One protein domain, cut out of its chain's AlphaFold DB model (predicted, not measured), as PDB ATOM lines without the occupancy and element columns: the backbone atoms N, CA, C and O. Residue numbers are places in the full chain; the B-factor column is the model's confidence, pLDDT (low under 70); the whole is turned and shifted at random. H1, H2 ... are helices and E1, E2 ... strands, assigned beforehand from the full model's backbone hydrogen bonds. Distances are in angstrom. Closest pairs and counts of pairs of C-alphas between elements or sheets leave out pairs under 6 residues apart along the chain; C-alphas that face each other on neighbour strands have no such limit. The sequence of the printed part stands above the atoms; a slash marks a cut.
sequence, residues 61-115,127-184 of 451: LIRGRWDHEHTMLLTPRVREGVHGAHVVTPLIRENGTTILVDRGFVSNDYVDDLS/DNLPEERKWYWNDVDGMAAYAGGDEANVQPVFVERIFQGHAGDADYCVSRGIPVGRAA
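AT A GLANCE: This is residues 61 to 115 and 127 to 184 of the 451 residues of the protein "SURF1-like protein" of Lentinula edodes (UniProt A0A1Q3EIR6). A single four-stranded sheet, curled like part of a barrel, forms the body, with the long strands E2 and E3 in its middle and E1 and E4 at its edges. The short helix H1 packs on the sheet, mostly on E4, while the short helix H2 only grazes the sheet with its residues 170 to 174, near the last residues of E3. The printed part has 113 residues with two named helices and four named strands, in the order E1 E2 E3 H1 E4 H2; the sheet, ordered E1, E2, E3, E4, is mixed. The class is mixed, helices and strands, with under half of the residues in named elements. The whole is compact, with a radius of gyration of the C-alphas of 13.9 A and spans of 40 by 33 by 20 A.

IN THESE COORDINATES: E1, residues 72 to 79, begins at C-alpha 72 at (-17.813, -20.656, -6.205), is 18.3 A long and bends by 73 degrees at residue 76. E2, residues 82 to 92, is 30.8 A long. E3, residues 98 to 107, is 26.5 A long. H1 is residues 140 to 146, 9.8 A, and E4 is residues 154 to 160, 16.3 A. H2, residues 167 to 174, is 10.6 A long and ends at C-alpha 174 at (-2.824, -30.114, -4.974).

HOW THE PARTS SIT: E1, E2 and E3 form a meander, each strand the antiparallel neighbour of the one before. E1 and E2 are a hairpin, with N 74 and O 86 2.8 A apart. E2 and E3 are a hairpin too, with N 87 and O 104 2.9 A apart. E3 and E4 are parallel at 39 degrees, with N 102 and O 159 2.8 A apart; these three N and O pairs are within hydrogen-bond range. Residues 73 to 74 of E1 also pair, parallel, with residues 134 to 135. H1 is on the sheet at a height over the sheet of 7.5 A; its closest C-alpha pair with E4 is Ala 144 and Pro 156, 5.2 A. On the local plane it runs across the strands, at 84 degrees to E3. H2 only grazes the sheet with residues 170 to 174; the closest C-alphas of H2 and E3 are those of Val 174 and Val 106, 5.8 A. H1 and H2 are apart. In H1 and H2 every O i to N i+4 pair is within hydrogen-bond range.

THE WHOLE: The two C-alphas farthest apart are those of Glu 151 and Gly 168, 41.7 A. Residues 116 to 126 are not printed, and C-alphas 115 and 127 are 16.6 A apart across this cut. Of the links that are printed whole, none is long. The mean pLDDT of the printed part is 85.3; residues 112 to 115 are under 70.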
ATOM      1  N   LEU A  61      -4.671 -12.572 -21.743       87.06
ATOM      2  CA  LEU A  61      -3.899 -11.979 -20.654       87.06
ATOM      3  C   LEU A  61      -4.790 -11.006 -19.885       87.06
ATOM      4  O   LEU A  61      -5.338 -10.063 -20.459       87.06
ATOM      5  N   ILE A  62      -4.925 -11.233 -18.579       87.81
ATOM      6  CA  ILE A  62      -5.859 -10.499 -17.726       87.81
ATOM      7  C   ILE A  62      -5.153 -10.117 -16.426       87.81
ATOM      8  O   ILE A  62      -4.353 -10.886 -15.894       87.81
ATOM      9  N   ARG A  63      -5.438  -8.911 -15.929       85.44
ATOM     10  CA  ARG A  63      -4.974  -8.400 -14.637       85.44
ATOM     11  C   ARG A  63      -6.156  -7.810 -13.876       85.44
ATOM     12  O   ARG A  63      -7.043  -7.214 -14.490       85.44
ATOM     13  N   GLY A  64      -6.163  -7.991 -12.562       87.62
ATOM     14  CA  GLY A  64      -7.243  -7.545 -11.695       87.62
ATOM     15  C   GLY A  64      -7.066  -8.016 -10.256       87.62
ATOM     16  O   GLY A  64      -6.062  -8.646  -9.919       87.62
ATOM     17  N   ARG A  65      -8.064  -7.718  -9.428       86.75
ATOM     18  CA  ARG A  65      -8.163  -8.129  -8.027       86.75
ATOM     19  C   ARG A  65      -9.187  -9.253  -7.886       86.75
ATOM     20  O   ARG A  65     -10.261  -9.186  -8.477       86.75
ATOM     21  N   TRP A  66      -8.854 -10.270  -7.100       84.62
ATOM     22  CA  TRP A  66      -9.772 -11.364  -6.792       84.62
ATOM     23  C   TRP A  66     -10.891 -10.904  -5.860       84.62
ATOM     24  O   TRP A  66     -10.636 -10.181  -4.892       84.62
ATOM     25  N   ASP A  67     -12.105 -11.353  -6.148       85.06
ATOM     26  CA  ASP A  67     -13.241 -11.256  -5.244       85.06
ATOM     27  C   ASP A  67     -13.448 -12.600  -4.540       85.06
ATOM     28  O   ASP A  67     -14.040 -13.532  -5.084       85.06
ATOM     29  N   HIS A  68     -12.884 -12.715  -3.339       83.81
ATOM     30  CA  HIS A  68     -12.943 -13.957  -2.576       83.81
ATOM     31  C   HIS A  68     -14.317 -14.210  -1.942       83.81
ATOM     32  O   HIS A  68     -14.631 -15.373  -1.690       83.81
ATOM     33  N   GLU A  69     -15.139 -13.177  -1.737       80.06
ATOM     34  CA  GLU A  69     -16.450 -13.292  -1.078       80.06
ATOM     35  C   GLU A  69     -17.442 -14.106  -1.922       80.06
ATOM     36  O   GLU A  69     -18.198 -14.927  -1.389       80.06
ATOM     37  N   HIS A  70     -17.348 -13.952  -3.246       85.88
ATOM     38  CA  HIS A  70     -18.160 -14.643  -4.249       85.88
ATOM     39  C   HIS A  70     -17.431 -15.838  -4.892       85.88
ATOM     40  O   HIS A  70     -17.672 -16.175  -6.052       85.88
ATOM     41  N   THR A  71     -16.513 -16.488  -4.168       85.44
ATOM     42  CA  THR A  71     -15.872 -17.719  -4.659       85.44
ATOM     43  C   THR A  71     -16.893 -18.857  -4.751       85.44
ATOM     44  O   THR A  71     -17.644 -19.105  -3.811       85.44
ATOM     45  N   MET A  72     -16.894 -19.566  -5.877       88.69
ATOM     46  CA  MET A  72     -17.813 -20.656  -6.205       88.69
ATOM     47  C   MET A  72     -17.045 -21.973  -6.352       88.69
ATOM     48  O   MET A  72     -15.949 -22.007  -6.923       88.69
ATOM     49  N   LEU A  73     -17.631 -23.066  -5.867       89.38
ATOM     50  CA  LEU A  73     -17.057 -24.407  -5.922       89.38
ATOM     51  C   LEU A  73     -17.837 -25.270  -6.906       89.38
ATOM     52  O   LEU A  73     -19.014 -25.563  -6.706       89.38
ATOM     53  N   LEU A  74     -17.159 -25.698  -7.964       88.88
ATOM     54  CA  LEU A  74     -17.721 -26.554  -8.995       88.88
ATOM     55  C   LEU A  74     -17.370 -28.021  -8.694       88.88
ATOM     56  O   LEU A  74     -16.234 -28.448  -8.912       88.88
ATOM     57  N   THR A  75     -18.336 -28.783  -8.190       84.19
ATOM     58  CA  THR A  75     -18.204 -30.147  -7.644       84.19
ATOM     59  C   THR A  75     -19.316 -31.047  -8.202       84.19
ATOM     60  O   THR A  75     -20.377 -30.531  -8.519       84.19
ATOM     61  N   PRO A  76     -19.141 -32.371  -8.351       86.31
ATOM     62  CA  PRO A  76     -17.917 -33.140  -8.157       86.31
ATOM     63  C   PRO A  76     -16.984 -33.065  -9.372       86.31
ATOM     64  O   PRO A  76     -17.406 -33.140 -10.529       86.31
ATOM     65  N   ARG A  77     -15.676 -32.965  -9.118       87.00
ATOM     66  CA  ARG A  77     -14.619 -33.084 -10.131       87.00
ATOM     67  C   ARG A  77     -13.630 -34.166  -9.720       87.00
ATOM     68  O   ARG A  77     -13.405 -34.405  -8.539       87.00
ATOM     69  N   VAL A  78     -13.050 -34.838 -10.710       85.12
ATOM     70  CA  VAL A  78     -12.031 -35.868 -10.489       85.12
ATOM     71  C   VAL A  78     -10.821 -35.538 -11.340       85.12
ATOM     72  O   VAL A  78     -10.954 -35.312 -12.546       85.12
ATOM     73  N   ARG A  79      -9.644 -35.543 -10.720       84.12
ATOM     74  CA  ARG A  79      -8.360 -35.407 -11.398       84.12
ATOM     75  C   ARG A  79      -7.441 -36.527 -10.941       84.12
ATOM     76  O   ARG A  79      -7.190 -36.662  -9.753       84.12
ATOM     77  N   GLU A  80      -6.970 -37.337 -11.889       83.56
ATOM     78  CA  GLU A  80      -5.991 -38.410 -11.629       83.56
ATOM     79  C   GLU A  80      -6.419 -39.378 -10.503       83.56
ATOM     80  O   GLU A  80      -5.604 -39.906  -9.757       83.56
ATOM     81  N   GLY A  81      -7.730 -39.625 -10.388       81.38
ATOM     82  CA  GLY A  81      -8.314 -40.494  -9.360       81.38
ATOM     83  C   GLY A  81      -8.611 -39.806  -8.022       81.38
ATOM     84  O   GLY A  81      -9.243 -40.422  -7.169       81.38
ATOM     85  N   VAL A  82      -8.229 -38.539  -7.849       83.50
ATOM     86  CA  VAL A  82      -8.531 -37.733  -6.659       83.50
ATOM     87  C   VAL A  82      -9.827 -36.954  -6.870       83.50
ATOM     88  O   VAL A  82     -10.002 -36.284  -7.892       83.50
ATOM     89  N   HIS A  83     -10.737 -37.038  -5.900       85.62
ATOM     90  CA  HIS A  83     -11.971 -36.256  -5.876       85.62
ATOM     91  C   HIS A  83     -11.710 -34.837  -5.360       85.62
ATOM     92  O   HIS A  83     -10.923 -34.624  -4.440       85.62
ATOM     93  N   GLY A  84     -12.379 -33.864  -5.959       87.00
ATOM     94  CA  GLY A  84     -12.172 -32.460  -5.655       87.00
ATOM     95  C   GLY A  84     -13.223 -31.559  -6.281       87.00
ATOM     96  O   GLY A  84     -14.241 -32.010  -6.817       87.00
ATOM     97  N   ALA A  85     -12.919 -30.269  -6.276       89.19
ATOM     98  CA  ALA A  85     -13.729 -29.234  -6.898       89.19
ATOM     99  C   ALA A  85     -12.859 -28.328  -7.773       89.19
ATOM    100  O   ALA A  85     -11.651 -28.206  -7.578       89.19
ATOM    101  N   HIS A  86     -13.473 -27.682  -8.756       91.62
ATOM    102  CA  HIS A  86     -12.869 -26.538  -9.429       91.62
ATOM    103  C   HIS A  86     -13.243 -25.259  -8.680       91.62
ATOM    104  O   HIS A  86     -14.410 -25.052  -8.347       91.62
ATOM    105  N   VAL A  87     -12.261 -24.400  -8.421       89.75
ATOM    106  CA  VAL A  87     -12.471 -23.123  -7.730       89.75
ATOM    107  C   VAL A  87     -12.673 -22.028  -8.764       89.75
ATOM    108  O   VAL A  87     -11.727 -21.647  -9.454       89.75
ATOM    109  N   VAL A  88     -13.882 -21.485  -8.849       91.75
ATOM    110  CA  VAL A  88     -14.198 -20.352  -9.723       91.75
ATOM    111  C   VAL A  88     -14.273 -19.092  -8.872       91.75
ATOM    112  O   VAL A  88     -15.050 -19.012  -7.927       91.75
ATOM    113  N   THR A  89     -13.454 -18.095  -9.190       88.19
ATOM    114  CA  THR A  89     -13.404 -16.831  -8.445       88.19
ATOM    115  C   THR A  89     -13.598 -15.667  -9.414       88.19
ATOM    116  O   THR A  89     -12.871 -15.595 -10.414       88.19
ATOM    117  N   PRO A  90     -14.537 -14.739  -9.152       92.06
ATOM    118  CA  PRO A  90     -14.657 -13.530  -9.949       92.06
ATOM    119  C   PRO A  90     -13.384 -12.674  -9.864       92.06
ATOM    120  O   PRO A  90     -12.765 -12.522  -8.807       92.06
ATOM    121  N   LEU A  91     -12.970 -12.120 -11.003       88.88
ATOM    122  CA  LEU A  91     -11.807 -11.246 -11.118       88.88
ATOM    123  C   LEU A  91     -12.258  -9.839 -11.511       88.88
ATOM    124  O   LEU A  91     -12.668  -9.598 -12.651       88.88
ATOM    125  N   ILE A  92     -12.128  -8.901 -10.575       88.56
ATOM    126  CA  ILE A  92     -12.443  -7.486 -10.766       88.56
ATOM    127  C   ILE A  92     -11.290  -6.845 -11.538       88.56
ATOM    128  O   ILE A  92     -10.163  -6.751 -11.045       88.56
ATOM    129  N   ARG A  93     -11.551  -6.402 -12.768       87.75
ATOM    130  CA  ARG A  93     -10.531  -5.797 -13.635       87.75
ATOM    131  C   ARG A  93     -10.447  -4.293 -13.376       87.75
ATOM    132  O   ARG A  93     -11.454  -3.606 -13.454       87.75
ATOM    133  N   GLU A  94      -9.240  -3.762 -13.166       77.50
ATOM    134  CA  GLU A  94      -9.016  -2.327 -12.871       77.50
ATOM    135  C   GLU A  94      -9.579  -1.381 -13.944       77.50
ATOM    136  O   GLU A  94      -9.921  -0.238 -13.667       77.50
ATOM    137  N   ASN A  95      -9.671  -1.860 -15.186       73.50
ATOM    138  CA  ASN A  95     -10.088  -1.078 -16.345       73.50
ATOM    139  C   ASN A  95     -11.284  -1.700 -17.085       73.50
ATOM    140  O   ASN A  95     -11.435  -1.455 -18.281       73.50
ATOM    141  N   GLY A  96     -12.113  -2.534 -16.450       82.31
ATOM    142  CA  GLY A  96     -13.196  -3.217 -17.163       82.31
ATOM    143  C   GLY A  96     -14.233  -3.902 -16.282       82.31
ATOM    144  O   GLY A  96     -14.290  -3.690 -15.079       82.31
ATOM    145  N   THR A  97     -15.067  -4.717 -16.920       88.56
ATOM    146  CA  THR A  97     -16.081  -5.555 -16.266       88.56
ATOM    147  C   THR A  97     -15.446  -6.703 -15.490       88.56
ATOM    148  O   THR A  97     -14.380  -7.199 -15.863       88.56
ATOM    149  N   THR A  98     -16.092  -7.156 -14.428       89.50
ATOM    150  CA  THR A  98     -15.707  -8.368 -13.703       89.50
ATOM    151  C   THR A  98     -16.023  -9.592 -14.564       89.50
ATOM    152  O   THR A  98     -17.004  -9.608 -15.306       89.50
ATOM    153  N   ILE A  99     -15.165 -10.606 -14.504       91.62
ATOM    154  CA  ILE A  99     -15.327 -11.868 -15.241       91.62
ATOM    155  C   ILE A  99     -15.161 -13.054 -14.296       91.62
ATOM    156  O   ILE A  99     -14.516 -12.929 -13.254       91.62
ATOM    157  N   LEU A 100     -15.684 -14.213 -14.679       93.00
ATOM    158  CA  LEU A 100     -15.541 -15.453 -13.925       93.00
ATOM    159  C   LEU A 100     -14.274 -16.179 -14.368       93.00
ATOM    160  O   LEU A 100     -14.090 -16.444 -15.558       93.00
ATOM    161  N   VAL A 101     -13.392 -16.507 -13.422       91.81
ATOM    162  CA  VAL A 101     -12.164 -17.248 -13.721       91.81
ATOM    163  C   VAL A 101     -12.144 -18.562 -12.955       91.81
ATOM    164  O   VAL A 101     -12.080 -18.574 -11.726       91.81
ATOM    165  N   ASP A 102     -12.137 -19.673 -13.685       93.25
ATOM    166  CA  ASP A 102     -11.837 -20.990 -13.140       93.25
ATOM    167  C   ASP A 102     -10.346 -21.067 -12.816       93.25
ATOM    168  O   ASP A 102      -9.483 -21.152 -13.695       93.25
ATOM    169  N   ARG A 103     -10.022 -21.003 -11.528       89.81
ATOM    170  CA  ARG A 103      -8.657 -21.161 -11.036       89.81
ATOM    171  C   ARG A 103      -8.207 -22.612 -11.178       89.81
ATOM    172  O   ARG A 103      -7.006 -22.839 -11.316       89.81
ATOM    173  N   GLY A 104      -9.117 -23.571 -11.202       89.56
ATOM    174  CA  GLY A 104      -8.834 -24.977 -11.440       89.56
ATOM    175  C   GLY A 104      -9.025 -25.854 -10.210       89.56
ATOM    176  O   GLY A 104      -9.666 -25.463  -9.238       89.56
ATOM    177  N   PHE A 105      -8.478 -27.063 -10.283       91.38
ATOM    178  CA  PHE A 105      -8.792 -28.168  -9.383       91.38
ATOM    179  C   PHE A 105      -8.118 -28.043  -8.013       91.38
ATOM    180  O   PHE A 105      -6.920 -27.766  -7.942       91.38
ATOM    181  N   VAL A 106      -8.866 -28.335  -6.953       89.12
ATOM    182  CA  VAL A 106      -8.388 -28.518  -5.578       89.12
ATOM    183  C   VAL A 106      -8.970 -29.819  -4.999       89.12
ATOM    184  O   VAL A 106     -10.107 -30.165  -5.319       89.12
ATOM    185  N   SER A 107      -8.195 -30.550  -4.183       86.12
ATOM    186  CA  SER A 107      -8.675 -31.767  -3.493       86.12
ATOM    187  C   SER A 107      -9.755 -31.421  -2.471       86.12
ATOM    188  O   SER A 107      -9.687 -30.364  -1.843       86.12
ATOM    189  N   ASN A 108     -10.702 -32.336  -2.257       83.19
ATOM    190  CA  ASN A 108     -11.765 -32.193  -1.259       83.19
ATOM    191  C   ASN A 108     -11.248 -31.960   0.167       83.19
ATOM    192  O   ASN A 108     -11.918 -31.282   0.938       83.19
ATOM    193  N   ASP A 109     -10.050 -32.451   0.492       78.69
ATOM    194  CA  ASP A 109      -9.417 -32.264   1.808       78.69
ATOM    195  C   ASP A 109      -9.195 -30.782   2.163       78.69
ATOM    196  O   ASP A 109      -9.018 -30.441   3.326       78.69
ATOM    197  N   TYR A 110      -9.204 -29.907   1.152       75.50
ATOM    198  CA  TYR A 110      -8.975 -28.464   1.260       75.50
ATOM    199  C   TYR A 110     -10.203 -27.623   0.890       75.50
ATOM    200  O   TYR A 110     -10.097 -26.405   0.765       75.50
ATOM    201  N   VAL A 111     -11.350 -28.260   0.643       72.56
ATOM    202  CA  VAL A 111     -12.599 -27.567   0.286       72.56
ATOM    203  C   VAL A 111     -13.408 -27.177   1.535       72.56
ATOM    204  O   VAL A 111     -14.391 -26.461   1.403       72.56
ATOM    205  N   ASP A 112     -12.941 -27.565   2.727       60.78
ATOM    206  CA  ASP A 112     -13.569 -27.366   4.038       60.78
ATOM    207  C   ASP A 112     -15.024 -27.885   4.085       60.78
ATOM    208  O   ASP A 112     -15.984 -27.238   3.678       60.78
ATOM    209  N   ASP A 113     -15.174 -29.096   4.629       47.84
ATOM    210  CA  ASP A 113     -16.419 -29.601   5.228       47.84
ATOM    211  C   ASP A 113     -17.629 -29.845   4.299       47.84
ATOM    212  O   ASP A 113     -18.788 -29.647   4.664       47.84
ATOM    213  N   LEU A 114     -17.391 -30.350   3.085       44.50
ATOM    214  CA  LEU A 114     -18.473 -30.858   2.237       44.50
ATOM    215  C   LEU A 114     -18.608 -32.370   2.402       44.50
ATOM    216  O   LEU A 114     -17.910 -33.154   1.761       44.50
ATOM    217  N   SER A 115     -19.536 -32.770   3.271       39.28
ATOM    218  CA  SER A 115     -20.031 -34.137   3.416       39.28
ATOM    219  C   SER A 115     -20.420 -34.718   2.052       39.28
ATOM    220  O   SER A 115     -21.527 -34.501   1.556       39.28
ATOM    221  N   ASP A 127     -29.389 -30.070  -8.757       80.75
ATOM    222  CA  ASP A 127     -29.488 -28.653  -9.116       80.75
ATOM    223  C   ASP A 127     -28.386 -27.809  -8.459       80.75
ATOM    224  O   ASP A 127     -27.983 -28.081  -7.328       80.75
ATOM    225  N   ASN A 128     -27.894 -26.765  -9.142       86.56
ATOM    226  CA  ASN A 128     -26.948 -25.811  -8.543       86.56
ATOM    227  C   ASN A 128     -27.524 -25.215  -7.244       86.56
ATOM    228  O   ASN A 128     -28.694 -24.840  -7.197       86.56
ATOM    229  N   LEU A 129     -26.683 -25.057  -6.214       86.69
ATOM    230  CA  LEU A 129     -27.034 -24.480  -4.911       86.69
ATOM    231  C   LEU A 129     -26.194 -23.211  -4.653       86.69
ATOM    232  O   LEU A 129     -25.190 -23.265  -3.930       86.69
ATOM    233  N   PRO A 130     -26.576 -22.053  -5.234       86.69
ATOM    234  CA  PRO A 130     -25.799 -20.818  -5.118       86.69
ATOM    235  C   PRO A 130     -25.620 -20.343  -3.672       86.69
ATOM    236  O   PRO A 130     -24.542 -19.869  -3.323       86.69
ATOM    237  N   GLU A 131     -26.635 -20.513  -2.815       85.38
ATOM    238  CA  GLU A 131     -26.579 -20.120  -1.395       85.38
ATOM    239  C   GLU A 131     -25.460 -20.845  -0.631       85.38
ATOM    240  O   GLU A 131     -24.802 -20.257   0.223       85.38
ATOM    241  N   GLU A 132     -25.180 -22.096  -1.004       83.19
ATOM    242  CA  GLU A 132     -24.103 -22.912  -0.435       83.19
ATOM    243  C   GLU A 132     -22.786 -22.806  -1.219       83.19
ATOM    244  O   GLU A 132     -21.835 -23.529  -0.926       83.19
ATOM    245  N   ARG A 133     -22.710 -21.938  -2.240       84.25
ATOM    246  CA  ARG A 133     -21.574 -21.820  -3.180       84.25
ATOM    247  C   ARG A 133     -21.273 -23.102  -3.965       84.25
ATOM    248  O   ARG A 133     -20.191 -23.209  -4.549       84.25
ATOM    249  N   LYS A 134     -22.207 -24.053  -4.020       84.62
ATOM    250  CA  LYS A 134     -22.041 -25.338  -4.710       84.62
ATOM    251  C   LYS A 134     -22.660 -25.278  -6.097       84.62
ATOM    252  O   LYS A 134     -23.853 -25.038  -6.256       84.62
ATOM    253  N   TRP A 135     -21.841 -25.551  -7.099       87.44
ATOM    254  CA  TRP A 135     -22.247 -25.612  -8.496       87.44
ATOM    255  C   TRP A 135     -21.925 -27.003  -9.035       87.44
ATOM    256  O   TRP A 135     -20.806 -27.486  -8.873       87.44
ATOM    257  N   TYR A 136     -22.886 -27.645  -9.686       84.88
ATOM    258  CA  TYR A 136     -22.722 -28.962 -10.305       84.88
ATOM    259  C   TYR A 136     -22.431 -28.847 -11.803       84.88
ATOM    260  O   TYR A 136     -21.679 -29.646 -12.371       84.88
ATOM    261  N   TRP A 137     -22.936 -27.791 -12.444       85.06
ATOM    262  CA  TRP A 137     -22.636 -27.446 -13.832       85.06
ATOM    263  C   TRP A 137     -22.336 -25.954 -14.005       85.06
ATOM    264  O   TRP A 137     -22.685 -25.117 -13.174       85.06
ATOM    265  N   ASN A 138     -21.688 -25.619 -15.123       88.88
ATOM    266  CA  ASN A 138     -21.236 -24.262 -15.429       88.88
ATOM    267  C   ASN A 138     -22.386 -23.429 -16.017       88.88
ATOM    268  O   ASN A 138     -22.422 -23.183 -17.223       88.88
ATOM    269  N   ASP A 139     -23.338 -23.016 -15.183       90.56
ATOM    270  CA  ASP A 139     -24.338 -22.012 -15.559       90.56
ATOM    271  C   ASP A 139     -23.727 -20.611 -15.447       90.56
ATOM    272  O   ASP A 139     -23.767 -19.974 -14.401       90.56
ATOM    273  N   VAL A 140     -23.093 -20.159 -16.528       91.62
ATOM    274  CA  VAL A 140     -22.311 -18.913 -16.548       91.62
ATOM    275  C   VAL A 140     -23.174 -17.688 -16.228       91.62
ATOM    276  O   VAL A 140     -22.690 -16.771 -15.564       91.62
ATOM    277  N   ASP A 141     -24.435 -17.680 -16.659       92.38
ATOM    278  CA  ASP A 141     -25.368 -16.585 -16.389       92.38
ATOM    279  C   ASP A 141     -25.775 -16.571 -14.911       92.38
ATOM    280  O   ASP A 141     -25.663 -15.537 -14.248       92.38
ATOM    281  N   GLY A 142     -26.144 -17.732 -14.356       91.31
ATOM    282  CA  GLY A 142     -26.430 -17.875 -12.928       91.31
ATOM    283  C   GLY A 142     -25.227 -17.532 -12.046       91.31
ATOM    284  O   GLY A 142     -25.365 -16.834 -11.042       91.31
ATOM    285  N   MET A 143     -24.026 -17.964 -12.432       92.50
ATOM    286  CA  MET A 143     -22.784 -17.661 -11.714       92.50
ATOM    287  C   MET A 143     -22.461 -16.164 -11.757       92.50
ATOM    288  O   MET A 143     -22.025 -15.593 -10.758       92.50
ATOM    289  N   ALA A 144     -22.689 -15.499 -12.892       93.12
ATOM    290  CA  ALA A 144     -22.501 -14.056 -12.998       93.12
ATOM    291  C   ALA A 144     -23.505 -13.297 -12.122       93.12
ATOM    292  O   ALA A 144     -23.116 -12.350 -11.440       93.12
ATOM    293  N   ALA A 145     -24.763 -13.744 -12.084       92.94
ATOM    294  CA  ALA A 145     -25.783 -13.189 -11.200       92.94
ATOM    295  C   ALA A 145     -25.417 -13.366  -9.716       92.94
ATOM    296  O   ALA A 145     -25.507 -12.408  -8.951       92.94
ATOM    297  N   TYR A 146     -24.923 -14.546  -9.320       91.62
ATOM    298  CA  TYR A 146     -24.446 -14.805  -7.956       91.62
ATOM    299  C   TYR A 146     -23.288 -13.884  -7.545       91.62
ATOM    300  O   TYR A 146     -23.219 -13.451  -6.401       91.62
ATOM    301  N   ALA A 147     -22.404 -13.536  -8.483       90.31
ATOM    302  CA  ALA A 147     -21.309 -12.593  -8.253       90.31
ATOM    303  C   ALA A 147     -21.745 -11.107  -8.228       90.31
ATOM    304  O   ALA A 147     -20.893 -10.221  -8.262       90.31
ATOM    305  N   GLY A 148     -23.051 -10.816  -8.203       87.56
ATOM    306  CA  GLY A 148     -23.608  -9.460  -8.159       87.56
ATOM    307  C   GLY A 148     -24.057  -8.900  -9.514       87.56
ATOM    308  O   GLY A 148     -24.493  -7.750  -9.582       87.56
ATOM    309  N   GLY A 149     -23.972  -9.689 -10.592       91.06
ATOM    310  CA  GLY A 149     -24.560  -9.379 -11.899       91.06
ATOM    311  C   GLY A 149     -24.181  -8.005 -12.462       91.06
ATOM    312  O   GLY A 149     -23.055  -7.530 -12.300       91.06
ATOM    313  N   ASP A 150     -25.138  -7.353 -13.127       87.31
ATOM    314  CA  ASP A 150     -24.939  -6.028 -13.728       87.31
ATOM    315  C   ASP A 150     -24.644  -4.935 -12.683       87.31
ATOM    316  O   ASP A 150     -23.892  -4.004 -12.979       87.31
ATOM    317  N   GLU A 151     -25.174  -5.054 -11.458       86.31
ATOM    318  CA  GLU A 151     -24.957  -4.083 -10.373       86.31
ATOM    319  C   GLU A 151     -23.489  -4.043  -9.928       86.31
ATOM    320  O   GLU A 151     -22.916  -2.967  -9.751       86.31
ATOM    321  N   ALA A 152     -22.847  -5.211  -9.834       86.88
ATOM    322  CA  ALA A 152     -21.417  -5.351  -9.555       86.88
ATOM    323  C   ALA A 152     -20.544  -5.351 -10.830       86.88
ATOM    324  O   ALA A 152     -19.344  -5.652 -10.779       86.88
ATOM    325  N   ASN A 153     -21.119  -4.982 -11.983       90.81
ATOM    326  CA  ASN A 153     -20.446  -4.906 -13.280       90.81
ATOM    327  C   ASN A 153     -19.807  -6.244 -13.719       90.81
ATOM    328  O   ASN A 153     -18.740  -6.253 -14.344       90.81
ATOM    329  N   VAL A 154     -20.439  -7.376 -13.388       90.75
ATOM    330  CA  VAL A 154     -20.007  -8.733 -13.753       90.75
ATOM    331  C   VAL A 154     -20.636  -9.160 -15.071       90.75
ATOM    332  O   VAL A 154     -21.850  -9.142 -15.232       90.75
ATOM    333  N   GLN A 155     -19.806  -9.580 -16.025       90.81
ATOM    334  CA  GLN A 155     -20.283 -10.173 -17.274       90.81
ATOM    335  C   GLN A 155     -20.222 -11.705 -17.212       90.81
ATOM    336  O   GLN A 155     -19.264 -12.240 -16.644       90.81
ATOM    337  N   PRO A 156     -21.167 -12.413 -17.865       91.62
ATOM    338  CA  PRO A 156     -21.170 -13.872 -17.982       91.62
ATOM    339  C   PRO A 156     -20.086 -14.342 -18.964       91.62
ATOM    340  O   PRO A 156     -20.337 -14.832 -20.062       91.62
ATOM    341  N   VAL A 157     -18.832 -14.138 -18.573       90.62
ATOM    342  CA  VAL A 157     -17.636 -14.539 -19.307       90.62
ATOM    343  C   VAL A 157     -16.839 -15.461 -18.406       90.62
ATOM    344  O   VAL A 157     -16.344 -15.032 -17.366       90.62
ATOM    345  N   PHE A 158     -16.711 -16.715 -18.830       90.88
ATOM    346  CA  PHE A 158     -15.998 -17.757 -18.105       90.88
ATOM    347  C   PHE A 158     -14.630 -18.010 -18.745       90.88
ATOM    348  O   PHE A 158     -14.541 -18.309 -19.936       90.88
ATOM    349  N   VAL A 159     -13.561 -17.875 -17.964       91.44
ATOM    350  CA  VAL A 159     -12.176 -18.052 -18.418       91.44
ATOM    351  C   VAL A 159     -11.487 -19.096 -17.558       91.44
ATOM    352  O   VAL A 159     -11.577 -19.058 -16.339       91.44
ATOM    353  N   GLU A 160     -10.739 -20.000 -18.174       91.25
ATOM    354  CA  GLU A 160      -9.982 -21.013 -17.445       91.25
ATOM    355  C   GLU A 160      -8.531 -20.576 -17.255       91.25
ATOM    356  O   GLU A 160      -7.860 -20.116 -18.186       91.25
ATOM    357  N   ARG A 161      -8.017 -20.729 -16.037       90.00
ATOM    358  CA  ARG A 161      -6.611 -20.481 -15.746       90.00
ATOM    359  C   ARG A 161      -5.759 -21.583 -16.365       90.00
ATOM    360  O   ARG A 161      -5.976 -22.768 -16.118       90.00
ATOM    361  N   ILE A 162      -4.737 -21.170 -17.108       89.56
ATOM    362  CA  ILE A 162      -3.774 -22.077 -17.732       89.56
ATOM    363  C   ILE A 162      -2.692 -22.459 -16.720       89.56
ATOM    364  O   ILE A 162      -2.107 -21.589 -16.073       89.56
ATOM    365  N   PHE A 163      -2.398 -23.753 -16.617       88.12
ATOM    366  CA  PHE A 163      -1.262 -24.286 -15.868       88.12
ATOM    367  C   PHE A 163      -0.094 -24.610 -16.813       88.12
ATOM    368  O   PHE A 163      -0.302 -25.219 -17.861       88.12
ATOM    369  N   GLN A 164       1.122 -24.181 -16.454       81.44
ATOM    370  CA  GLN A 164       2.344 -24.341 -17.265       81.44
ATOM    371  C   GLN A 164       3.467 -25.113 -16.536       81.44
ATOM    372  O   GLN A 164       4.587 -25.158 -17.032       81.44
ATOM    373  N   GLY A 165       3.189 -25.687 -15.358       81.06
ATOM    374  CA  GLY A 165       4.159 -26.480 -14.593       81.06
ATOM    375  C   GLY A 165       4.227 -27.945 -15.037       81.06
ATOM    376  O   GLY A 165       3.410 -28.409 -15.835       81.06
ATOM    377  N   HIS A 166       5.190 -28.683 -14.491       83.69
ATOM    378  CA  HIS A 166       5.312 -30.130 -14.681       83.69
ATOM    379  C   HIS A 166       4.359 -30.889 -13.746       83.69
ATOM    380  O   HIS A 166       3.766 -30.307 -12.838       83.69
ATOM    381  N   ALA A 167       4.229 -32.208 -13.937       78.12
ATOM    382  CA  ALA A 167       3.368 -33.053 -13.100       78.12
ATOM    383  C   ALA A 167       3.672 -32.901 -11.595       78.12
ATOM    384  O   ALA A 167       2.761 -32.648 -10.815       78.12
ATOM    385  N   GLY A 168       4.954 -32.900 -11.207       82.69
ATOM    386  CA  GLY A 168       5.347 -32.704  -9.806       82.69
ATOM    387  C   GLY A 168       4.960 -31.337  -9.223       82.69
ATOM    388  O   GLY A 168       4.659 -31.244  -8.035       82.69
ATOM    389  N   ASP A 169       4.898 -30.284 -10.047       84.69
ATOM    390  CA  ASP A 169       4.438 -28.958  -9.609       84.69
ATOM    391  C   ASP A 169       2.923 -28.962  -9.360       84.69
ATOM    392  O   ASP A 169       2.431 -28.317  -8.432       84.69
ATOM    393  N   ALA A 170       2.172 -29.703 -10.182       83.62
ATOM    394  CA  ALA A 170       0.739 -29.875  -9.994       83.62
ATOM    395  C   ALA A 170       0.447 -30.654  -8.709       83.62
ATOM    396  O   ALA A 170      -0.379 -30.204  -7.916       83.62
ATOM    397  N   ASP A 171       1.164 -31.754  -8.471       84.69
ATOM    398  CA  ASP A 171       1.042 -32.558  -7.251       84.69
ATOM    399  C   ASP A 171       1.366 -31.728  -6.008       84.69
ATOM    400  O   ASP A 171       0.617 -31.739  -5.029       84.69
ATOM    401  N   TYR A 172       2.436 -30.929  -6.069       86.12
ATOM    402  CA  TYR A 172       2.790 -29.997  -5.004       86.12
ATOM    403  C   TYR A 172       1.652 -29.010  -4.712       86.12
ATOM    404  O   TYR A 172       1.267 -28.840  -3.553       86.12
ATOM    405  N   CYS A 173       1.064 -28.390  -5.738       84.25
ATOM    406  CA  CYS A 173      -0.061 -27.474  -5.558       84.25
ATOM    407  C   CYS A 173      -1.296 -28.165  -4.960       84.25
ATOM    408  O   CYS A 173      -1.853 -27.655  -3.985       84.25
ATOM    409  N   VAL A 174      -1.684 -29.333  -5.485       84.50
ATOM    410  CA  VAL A 174      -2.824 -30.114  -4.974       84.50
ATOM    411  C   VAL A 174      -2.601 -30.495  -3.511       84.50
ATOM    412  O   VAL A 174      -3.490 -30.289  -2.688       84.50
ATOM    413  N   SER A 175      -1.394 -30.951  -3.162       82.88
ATOM    414  CA  SER A 175      -1.029 -31.337  -1.794       82.88
ATOM    415  C   SER A 175      -1.047 -30.185  -0.787       82.88
ATOM    416  O   SER A 175      -0.942 -30.432   0.407       82.88
ATOM    417  N   ARG A 176      -1.162 -28.934  -1.247       83.62
ATOM    418  CA  ARG A 176      -1.171 -27.715  -0.424       83.62
ATOM    419  C   ARG A 176      -2.479 -26.930  -0.541       83.62
ATOM    420  O   ARG A 176      -2.528 -25.788  -0.088       83.62
ATOM    421  N   GLY A 177      -3.498 -27.489  -1.197       81.00
ATOM    422  CA  GLY A 177      -4.773 -26.805  -1.425       81.00
ATOM    423  C   GLY A 177      -4.689 -25.625  -2.399       81.00
ATOM    424  O   GLY A 177      -5.598 -24.803  -2.468       81.00
ATOM    425  N   ILE A 178      -3.601 -25.504  -3.165       85.62
ATOM    426  CA  ILE A 178      -3.466 -24.470  -4.192       85.62
ATOM    427  C   ILE A 178      -4.201 -24.979  -5.435       85.62
ATOM    428  O   ILE A 178      -3.802 -26.016  -5.970       85.62
ATOM    429  N   PRO A 179      -5.228 -24.268  -5.950       86.88
ATOM    430  CA  PRO A 179      -5.938 -24.726  -7.134       86.88
ATOM    431  C   PRO A 179      -4.963 -24.904  -8.299       86.88
ATOM    432  O   PRO A 179      -4.009 -24.126  -8.429       86.88
ATOM    433  N   VAL A 180      -5.206 -25.869  -9.179       87.81
ATOM    434  CA  VAL A 180      -4.357 -26.135 -10.346       87.81
ATOM    435  C   VAL A 180      -5.168 -25.976 -11.620       87.81
ATOM    436  O   VAL A 180      -6.126 -26.712 -11.848       87.81
ATOM    437  N   GLY A 181      -4.768 -25.008 -12.447       87.00
ATOM    438  CA  GLY A 181      -5.411 -24.710 -13.726       87.00
ATOM    439  C   GLY A 181      -5.346 -25.864 -14.732       87.00
ATOM    440  O   GLY A 181      -4.667 -26.871 -14.515       87.00
ATOM    441  N   ARG A 182      -6.033 -25.706 -15.864       87.50
ATOM    442  CA  ARG A 182      -6.023 -26.698 -16.946       87.50
ATOM    443  C   ARG A 182      -4.799 -26.506 -17.843       87.50
ATOM    444  O   ARG A 182      -4.331 -25.385 -18.049       87.50
ATOM    445  N   ALA A 183      -4.278 -27.600 -18.392       84.81
ATOM    446  CA  ALA A 183      -3.274 -27.524 -19.444       84.81
ATOM    447  C   ALA A 183      -3.885 -26.899 -20.708       84.81
ATOM    448  O   ALA A 183      -5.007 -27.218 -21.096       84.81
ATOM    449  N   ALA A 184      -3.137 -26.020 -21.370       83.44
ATOM    450  CA  ALA A 184      -3.524 -25.456 -22.659       83.44
ATOM    451  C   ALA A 184      -3.324 -26.506 -23.765       83.44
ATOM    452  O   ALA A 184      -2.352 -26.434 -24.509       83.44
TER     453      ALA A 184